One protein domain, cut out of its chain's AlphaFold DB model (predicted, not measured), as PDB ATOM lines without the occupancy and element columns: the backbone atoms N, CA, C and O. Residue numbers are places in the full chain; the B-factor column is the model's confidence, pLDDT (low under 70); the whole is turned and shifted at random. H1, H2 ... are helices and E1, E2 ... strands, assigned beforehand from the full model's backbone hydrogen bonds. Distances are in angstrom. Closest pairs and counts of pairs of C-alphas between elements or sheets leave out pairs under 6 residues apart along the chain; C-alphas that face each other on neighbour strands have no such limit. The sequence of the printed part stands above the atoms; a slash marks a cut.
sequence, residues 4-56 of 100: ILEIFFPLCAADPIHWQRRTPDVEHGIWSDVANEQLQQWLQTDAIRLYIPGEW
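AT A GLANCE: This is residues 4 to 56 of the 100 residues of a protein of Shigella flexneri K-315 (UniProt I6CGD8). Picture a small twisted sheet of four short strands, E3, E2, E1 and E4 side by side, with one helix, H1, at the end of the sheet where E1 and E4 begin. At the opposite end, the loop of residues 9 to 17 and the tail of residues 52 to 56 run on past the strands and lengthen the whole. The printed part has 53 residues, with four named strands and one named helix in the order E1, E2, E3, H1, E4; the sheet, in the order E3, E2, E1, E4, is mixed, and the class is mixed, helices and strands. It is only just compact, close to loose, with a radius of gyration of the C-alphas of 11.5 A, and its elongated outline spans 31 by 19 by 18 A.

IN THESE COORDINATES: Start in the sheet at C-alpha 4, at (7.648, -40.205, -53.949); from there E1, residues 4 to 8, runs 12.8 A from first to last C-alpha. Beside it look for E2, residues 18 to 21, 10.6 A long, and then E3, residues 27 to 30, 10.8 A long. E4, residues 46 to 51, is the longest strand at 15.6 A and ends at C-alpha 51, at (3.480, -51.927, -54.562). Find the helix H1, residues 36 to 45, from C-alpha 36 at (-8.567, -36.147, -48.141); it is 14.7 A long.

HOW THE PARTS SIT: Look first at the inner strands E1 and E2, a hairpin, antiparallel at 169 degrees, where N 6 and O 20 are 2.7 A apart, within hydrogen-bond range. E2 and E3 form the next hairpin, antiparallel at 161 degrees, with N 21 and O 27 at 2.8 A. E1, E2 and E3 are a meander, each strand the antiparallel neighbour of the one before. On the other side of E1, E4 is parallel to it at 23 degrees, with N 49 and O 5 at 2.8 A. The edge strands E3 and E4 are apart. E3, H1 and E4 form a split strand-helix-strand unit, two strands running the same way with E2 and E1 between them, and its crossover is right-handed. H1 is on the sheet but only grazes it with residues 39 to 45; its closest C-alphas to E1 are those of Trp 42 and Leu 5, 7.4 A apart. In H1, 4 of 6 O i to N i+4 pairs are within hydrogen-bond range.

THE WHOLE: Look for the two C-alphas farthest apart at Glu 37 and Glu 55, 32.7 A from each other. The printed part has no cut and no long link; E1 to E2 is short, with 9 residues between them, and the other links are tight. The mean pLDDT of the printed part is 91.4, and no printed residue is under 70.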
ATOM      1  N   ILE A   4       8.355 -39.033 -53.430       91.62
ATOM      2  CA  ILE A   4       7.648 -40.205 -53.949       91.62
ATOM      3  C   ILE A   4       6.741 -40.716 -52.843       91.62
ATOM      4  O   ILE A   4       7.228 -41.010 -51.749       91.62
ATOM      5  N   LEU A   5       5.446 -40.808 -53.138       93.38
ATOM      6  CA  LEU A   5       4.460 -41.471 -52.299       93.38
ATOM      7  C   LEU A   5       4.377 -42.938 -52.728       93.38
ATOM      8  O   LEU A   5       3.942 -43.258 -53.832       93.38
ATOM      9  N   GLU A   6       4.825 -43.825 -51.858       94.69
ATOM     10  CA  GLU A   6       4.785 -45.271 -52.020       94.69
ATOM     11  C   GLU A   6       3.587 -45.821 -51.247       94.69
ATOM     12  O   GLU A   6       3.421 -45.519 -50.068       94.69
ATOM     13  N   ILE A   7       2.749 -46.621 -51.899       95.38
ATOM     14  CA  ILE A   7       1.574 -47.257 -51.298       95.38
ATOM     15  C   ILE A   7       1.746 -48.767 -51.429       95.38
ATOM     16  O   ILE A   7       2.022 -49.264 -52.520       95.38
ATOM     17  N   PHE A   8       1.578 -49.486 -50.327       96.06
ATOM     18  CA  PHE A   8       1.803 -50.920 -50.216       96.06
ATOM     19  C   PHE A   8       0.472 -51.624 -49.976       96.06
ATOM     20  O   PHE A   8      -0.105 -51.528 -48.889       96.06
ATOM     21  N   PHE A   9      -0.018 -52.321 -51.001       95.56
ATOM     22  CA  PHE A   9      -1.204 -53.158 -50.888       95.56
ATOM     23  C   PHE A   9      -0.859 -54.457 -50.155       95.56
ATOM     24  O   PHE A   9       0.142 -55.098 -50.487       95.56
ATOM     25  N   PRO A  10      -1.669 -54.860 -49.167       95.19
ATOM     26  CA  PRO A  10      -1.468 -56.113 -48.471       95.19
ATOM     27  C   PRO A  10      -1.961 -57.292 -49.309       95.19
ATOM     28  O   PRO A  10      -2.840 -57.155 -50.158       95.19
ATOM     29  N   LEU A  11      -1.428 -58.478 -49.011       92.69
ATOM     30  CA  LEU A  11      -1.897 -59.733 -49.596       92.69
ATOM     31  C   LEU A  11      -3.337 -60.054 -49.176       92.69
ATOM     32  O   LEU A  11      -4.139 -60.502 -49.995       92.69
ATOM     33  N   CYS A  12      -3.661 -59.826 -47.902       92.56
ATOM     34  CA  CYS A  12      -4.984 -60.061 -47.342       92.56
ATOM     35  C   CYS A  12      -5.787 -58.759 -47.297       92.56
ATOM     36  O   CYS A  12      -5.319 -57.752 -46.774       92.56
ATOM     37  N   ALA A  13      -7.040 -58.795 -47.751       88.31
ATOM     38  CA  ALA A  13      -7.937 -57.639 -47.704       88.31
ATOM     39  C   ALA A  13      -8.282 -57.166 -46.276       88.31
ATOM     40  O   ALA A  13      -8.799 -56.065 -46.108       88.31
ATOM     41  N   ALA A  14      -8.039 -57.998 -45.255       91.81
ATOM     42  CA  ALA A  14      -8.243 -57.632 -43.854       91.81
ATOM     43  C   ALA A  14      -7.079 -56.819 -43.267       91.81
ATOM     44  O   ALA A  14      -7.261 -56.154 -42.247       91.81
ATOM     45  N   ASP A  15      -5.900 -56.879 -43.887       94.12
ATOM     46  CA  ASP A  15      -4.727 -56.150 -43.423       94.12
ATOM     47  C   ASP A  15      -4.786 -54.682 -43.890       94.12
ATOM     48  O   ASP A  15      -5.385 -54.366 -44.923       94.12
ATOM     49  N   PRO A  16      -4.176 -53.750 -43.142       94.81
ATOM     50  CA  PRO A  16      -4.130 -52.350 -43.537       94.81
ATOM     51  C   PRO A  16      -3.240 -52.125 -44.767       94.81
ATOM     52  O   PRO A  16      -2.150 -52.681 -44.893       94.81
ATOM     53  N   ILE A  17      -3.671 -51.218 -45.646       96.31
ATOM     54  CA  ILE A  17      -2.808 -50.651 -46.687       96.31
ATOM     55  C   ILE A  17      -1.850 -49.670 -46.015       96.31
ATOM     56  O   ILE A  17      -2.285 -48.750 -45.317       96.31
ATOM     57  N   HIS A  18      -0.555 -49.838 -46.248       96.12
ATOM     58  CA  HIS A  18       0.469 -48.943 -45.720       96.12
ATOM     59  C   HIS A  18       0.910 -47.931 -46.773       96.12
ATOM     60  O   HIS A  18       0.825 -48.185 -47.973       96.12
ATOM     61  N   TRP A  19       1.426 -46.789 -46.333       95.62
ATOM     62  CA  TRP A  19       2.064 -45.821 -47.219       95.62
ATOM     63  C   TRP A  19       3.359 -45.291 -46.611       95.62
ATOM     64  O   TRP A  19       3.540 -45.293 -45.392       95.62
ATOM     65  N   GLN A  20       4.249 -44.826 -47.480       94.19
ATOM     66  CA  GLN A  20       5.489 -44.152 -47.134       94.19
ATOM     67  C   GLN A  20       5.715 -42.990 -48.095       94.19
ATOM     68  O   GLN A  20       5.576 -43.142 -49.305       94.19
ATOM     69  N   ARG A  21       6.121 -41.836 -47.582       92.00
ATOM     70  CA  ARG A  21       6.510 -40.686 -48.393       92.00
ATOM     71  C   ARG A  21       8.004 -40.446 -48.237       92.00
ATOM     72  O   ARG A  21       8.503 -40.197 -47.141       92.00
ATOM     73  N   ARG A  22       8.740 -40.530 -49.347       85.94
ATOM     74  CA  ARG A  22      10.195 -40.312 -49.371       85.94
ATOM     75  C   ARG A  22      10.527 -38.824 -49.389       85.94
ATOM     76  O   ARG A  22      10.844 -38.255 -50.435       85.94
ATOM     77  N   THR A  23      10.448 -38.217 -48.217       81.31
ATOM     78  CA  THR A  23      10.975 -36.892 -47.873       81.31
ATOM     79  C   THR A  23      12.267 -37.037 -47.047       81.31
ATOM     80  O   THR A  23      12.635 -38.163 -46.708       81.31
ATOM     81  N   PRO A  24      13.020 -35.953 -46.758       79.56
ATOM     82  CA  PRO A  24      14.213 -36.023 -45.901       79.56
ATOM     83  C   PRO A  24      13.941 -36.672 -44.538       79.56
ATOM     84  O   PRO A  24      14.760 -37.445 -44.051       79.56
ATOM     85  N   ASP A  25      12.757 -36.411 -43.991       79.06
ATOM     86  CA  ASP A  25      12.175 -37.147 -42.878       79.06
ATOM     87  C   ASP A  25      11.196 -38.156 -43.484       79.06
ATOM     88  O   ASP A  25      10.234 -37.761 -44.140       79.06
ATOM     89  N   VAL A  26      11.475 -39.456 -43.376       81.06
ATOM     90  CA  VAL A  26      10.607 -40.495 -43.951       81.06
ATOM     91  C   VAL A  26       9.280 -40.505 -43.193       81.06
ATOM     92  O   VAL A  26       9.240 -40.868 -42.019       81.06
ATOM     93  N   GLU A  27       8.194 -40.124 -43.861       91.56
ATOM     94  CA  GLU A  27       6.838 -40.208 -43.311       91.56
ATOM     95  C   GLU A  27       6.220 -41.556 -43.697       91.56
ATOM     96  O   GLU A  27       6.414 -42.029 -44.818       91.56
ATOM     97  N   HIS A  28       5.465 -42.181 -42.794       93.50
ATOM     98  CA  HIS A  28       4.762 -43.432 -43.073       93.50
ATOM     99  C   HIS A  28       3.506 -43.570 -42.210       93.50
ATOM    100  O   HIS A  28       3.385 -42.937 -41.159       93.50
ATOM    101  N   GLY A  29       2.575 -44.419 -42.634       94.88
ATOM    102  CA  GLY A  29       1.328 -44.627 -41.907       94.88
ATOM    103  C   GLY A  29       0.418 -45.672 -42.535       94.88
ATOM    104  O   GLY A  29       0.833 -46.462 -43.389       94.88
ATOM    105  N   ILE A  30      -0.834 -45.673 -42.083       95.88
ATOM    106  CA  ILE A  30      -1.911 -46.497 -42.632       95.88
ATOM    107  C   ILE A  30      -2.767 -45.621 -43.548       95.88
ATOM    108  O   ILE A  30      -3.039 -44.460 -43.247       95.88
ATOM    109  N   TRP A  31      -3.177 -46.168 -44.689       93.06
ATOM    110  CA  TRP A  31      -3.936 -45.446 -45.708       93.06
ATOM    111  C   TRP A  31      -5.317 -44.996 -45.223       93.06
ATOM    112  O   TRP A  31      -5.760 -43.913 -45.589       93.06
ATOM    113  N   SER A  32      -5.979 -45.785 -44.366       91.69
ATOM    114  CA  SER A  32      -7.280 -45.426 -43.774       91.69
ATOM    115  C   SER A  32      -7.250 -44.130 -42.971       91.69
ATOM    116  O   SER A  32      -8.288 -43.496 -42.801       91.69
ATOM    117  N   ASP A  33      -6.070 -43.741 -42.491       94.31
ATOM    118  CA  ASP A  33      -5.889 -42.590 -41.612       94.31
ATOM    119  C   ASP A  33      -5.541 -41.320 -42.409       94.31
ATOM    120  O   ASP A  33      -5.420 -40.235 -41.840       94.31
ATOM    121  N   VAL A  34      -5.377 -41.434 -43.733       92.50
ATOM    122  CA  VAL A  34      -5.034 -40.315 -44.612       92.50
ATOM    123  C   VAL A  34      -6.277 -39.469 -44.876       92.50
ATOM    124  O   VAL A  34      -7.222 -39.896 -45.542       92.50
ATOM    125  N   ALA A  35      -6.257 -38.228 -44.395       93.75
ATOM    126  CA  ALA A  35      -7.301 -37.255 -44.689       93.75
ATOM    127  C   ALA A  35      -7.281 -36.841 -46.171       93.75
ATOM    128  O   ALA A  35      -6.223 -36.751 -46.802       93.75
ATOM    129  N   ASN A  36      -8.451 -36.523 -46.732       91.31
ATOM    130  CA  ASN A  36      -8.567 -36.147 -48.141       91.31
ATOM    131  C   ASN A  36      -7.736 -34.893 -48.475       91.31
ATOM    132  O   ASN A  36      -7.140 -34.820 -49.546       91.31
ATOM    133  N   GLU A  37      -7.637 -33.924 -47.563       93.19
ATOM    134  CA  GLU A  37      -6.814 -32.724 -47.742       93.19
ATOM    135  C   GLU A  37      -5.329 -33.063 -47.913       93.19
ATOM    136  O   GLU A  37      -4.657 -32.492 -48.772       93.19
ATOM    137  N   GLN A  38      -4.829 -34.016 -47.123       89.88
ATOM    138  CA  GLN A  38      -3.446 -34.484 -47.193       89.88
ATOM    139  C   GLN A  38      -3.188 -35.223 -48.509       89.88
ATOM    140  O   GLN A  38      -2.200 -34.943 -49.190       89.88
ATOM    141  N   LEU A  39      -4.124 -36.082 -48.928       88.62
ATOM    142  CA  LEU A  39      -4.059 -36.750 -50.225       88.62
ATOM    143  C   LEU A  39      -3.977 -35.740 -51.379       88.62
ATOM    144  O   LEU A  39      -3.100 -35.857 -52.231       88.62
ATOM    145  N   GLN A  40      -4.840 -34.717 -51.399       91.00
ATOM    146  CA  GLN A  40      -4.831 -33.698 -52.458       91.00
ATOM    147  C   GLN A  40      -3.497 -32.941 -52.544       91.00
ATOM    148  O   GLN A  40      -3.071 -32.578 -53.639       91.00
ATOM    149  N   GLN A  41      -2.820 -32.717 -51.415       89.88
ATOM    150  CA  GLN A  41      -1.498 -32.083 -51.397       89.88
ATOM    151  C   GLN A  41      -0.422 -32.991 -52.004       89.88
ATOM    152  O   GLN A  41       0.395 -32.537 -52.812       89.88
ATOM    153  N   TRP A  42      -0.435 -34.279 -51.657       90.00
ATOM    154  CA  TRP A  42       0.502 -35.254 -52.215       90.00
ATOM    155  C   TRP A  42       0.314 -35.432 -53.721       90.00
ATOM    156  O   TRP A  42       1.294 -35.390 -54.459       90.00
ATOM    157  N   LEU A  43      -0.932 -35.511 -54.206       88.00
ATOM    158  CA  LEU A  43      -1.241 -35.650 -55.638       88.00
ATOM    159  C   LEU A  43      -0.694 -34.505 -56.510       88.00
ATOM    160  O   LEU A  43      -0.496 -34.690 -57.708       88.00
ATOM    161  N   GLN A  44      -0.452 -33.325 -55.933       87.81
ATOM    162  CA  GLN A  44       0.115 -32.181 -56.656       87.81
ATOM    163  C   GLN A  44       1.645 -32.182 -56.701       87.81
ATOM    164  O   GLN A  44       2.232 -31.512 -57.550       87.81
ATOM    165  N   THR A  45       2.299 -32.868 -55.763       83.81
ATOM    166  CA  THR A  45       3.733 -32.686 -55.486       83.81
ATOM    167  C   THR A  45       4.559 -33.949 -55.673       83.81
ATOM    168  O   THR A  45       5.748 -33.861 -56.008       83.81
ATOM    169  N   ASP A  46       3.938 -35.112 -55.508       86.25
ATOM    170  CA  ASP A  46       4.635 -36.380 -55.401       86.25
ATOM    171  C   ASP A  46       4.303 -37.308 -56.572       86.25
ATOM    172  O   ASP A  46       3.172 -37.383 -57.054       86.25
ATOM    173  N   ALA A  47       5.305 -38.066 -57.015       91.25
ATOM    174  CA  ALA A  47       5.064 -39.207 -57.888       91.25
ATOM    175  C   ALA A  47       4.511 -40.370 -57.057       91.25
ATOM    176  O   ALA A  47       5.030 -40.664 -55.980       91.25
ATOM    177  N   ILE A  48       3.495 -41.061 -57.569       92.00
ATOM    178  CA  ILE A  48       2.875 -42.191 -56.872       92.00
ATOM    179  C   ILE A  48       3.498 -43.495 -57.363       92.00
ATOM    180  O   ILE A  48       3.611 -43.727 -58.569       92.00
ATOM    181  N   ARG A  49       3.880 -44.362 -56.428       93.38
ATOM    182  CA  ARG A  49       4.293 -45.740 -56.698       93.38
ATOM    183  C   ARG A  49       3.421 -46.695 -55.913       93.38
ATOM    184  O   ARG A  49       3.287 -46.565 -54.701       93.38
ATOM    185  N   LEU A  50       2.859 -47.666 -56.616       93.94
ATOM    186  CA  LEU A  50       2.054 -48.718 -56.019       93.94
ATOM    187  C   LEU A  50       2.885 -49.996 -55.966       93.94
ATOM    188  O   LEU A  50       3.471 -50.404 -56.968       93.94
ATOM    189  N   TYR A  51       2.914 -50.612 -54.795       94.50
ATOM    190  CA  TYR A  51       3.480 -51.927 -54.562       94.50
ATOM    191  C   TYR A  51       2.322 -52.882 -54.320       94.50
ATOM    192  O   TYR A  51       1.548 -52.694 -53.381       94.50
ATOM    193  N   ILE A  52       2.202 -53.879 -55.189       94.12
ATOM    194  CA  ILE A  52       1.220 -54.953 -55.059       94.12
ATOM    195  C   ILE A  52       1.927 -56.253 -54.657       94.12
ATOM    196  O   ILE A  52       3.101 -56.427 -55.006       94.12
ATOM    197  N   PRO A  53       1.250 -57.147 -53.918       94.69
ATOM    198  CA  PRO A  53       1.795 -58.447 -53.550       94.69
ATOM    199  C   PRO A  53       2.221 -59.239 -54.784       94.69
ATOM    200  O   PRO A  53       1.499 -59.286 -55.783       94.69
ATOM    201  N   GLY A  54       3.385 -59.883 -54.710       92.25
ATOM    202  CA  GLY A  54       3.894 -60.694 -55.816       92.25
ATOM    203  C   GLY A  54       2.995 -61.892 -56.104       92.25
ATOM    204  O   GLY A  54       2.871 -62.299 -57.248       92.25
ATOM    205  N   GLU A  55       2.300 -62.401 -55.089       91.81
ATOM    206  CA  GLU A  55       1.356 -63.514 -55.172       91.81
ATOM    207  C   GLU A  55       0.127 -63.203 -56.039       91.81
ATOM    208  O   GLU A  55      -0.567 -64.124 -56.462       91.81
ATOM    209  N   TRP A  56      -0.161 -61.924 -56.304       90.56
ATOM    210  CA  TRP A  56      -1.238 -61.511 -57.213       90.56
ATOM    211  C   TRP A  56      -0.802 -61.510 -58.679       90.56
ATOM    212  O   TRP A  56      -1.637 -61.354 -59.568       90.56
TER     213      TRP A  56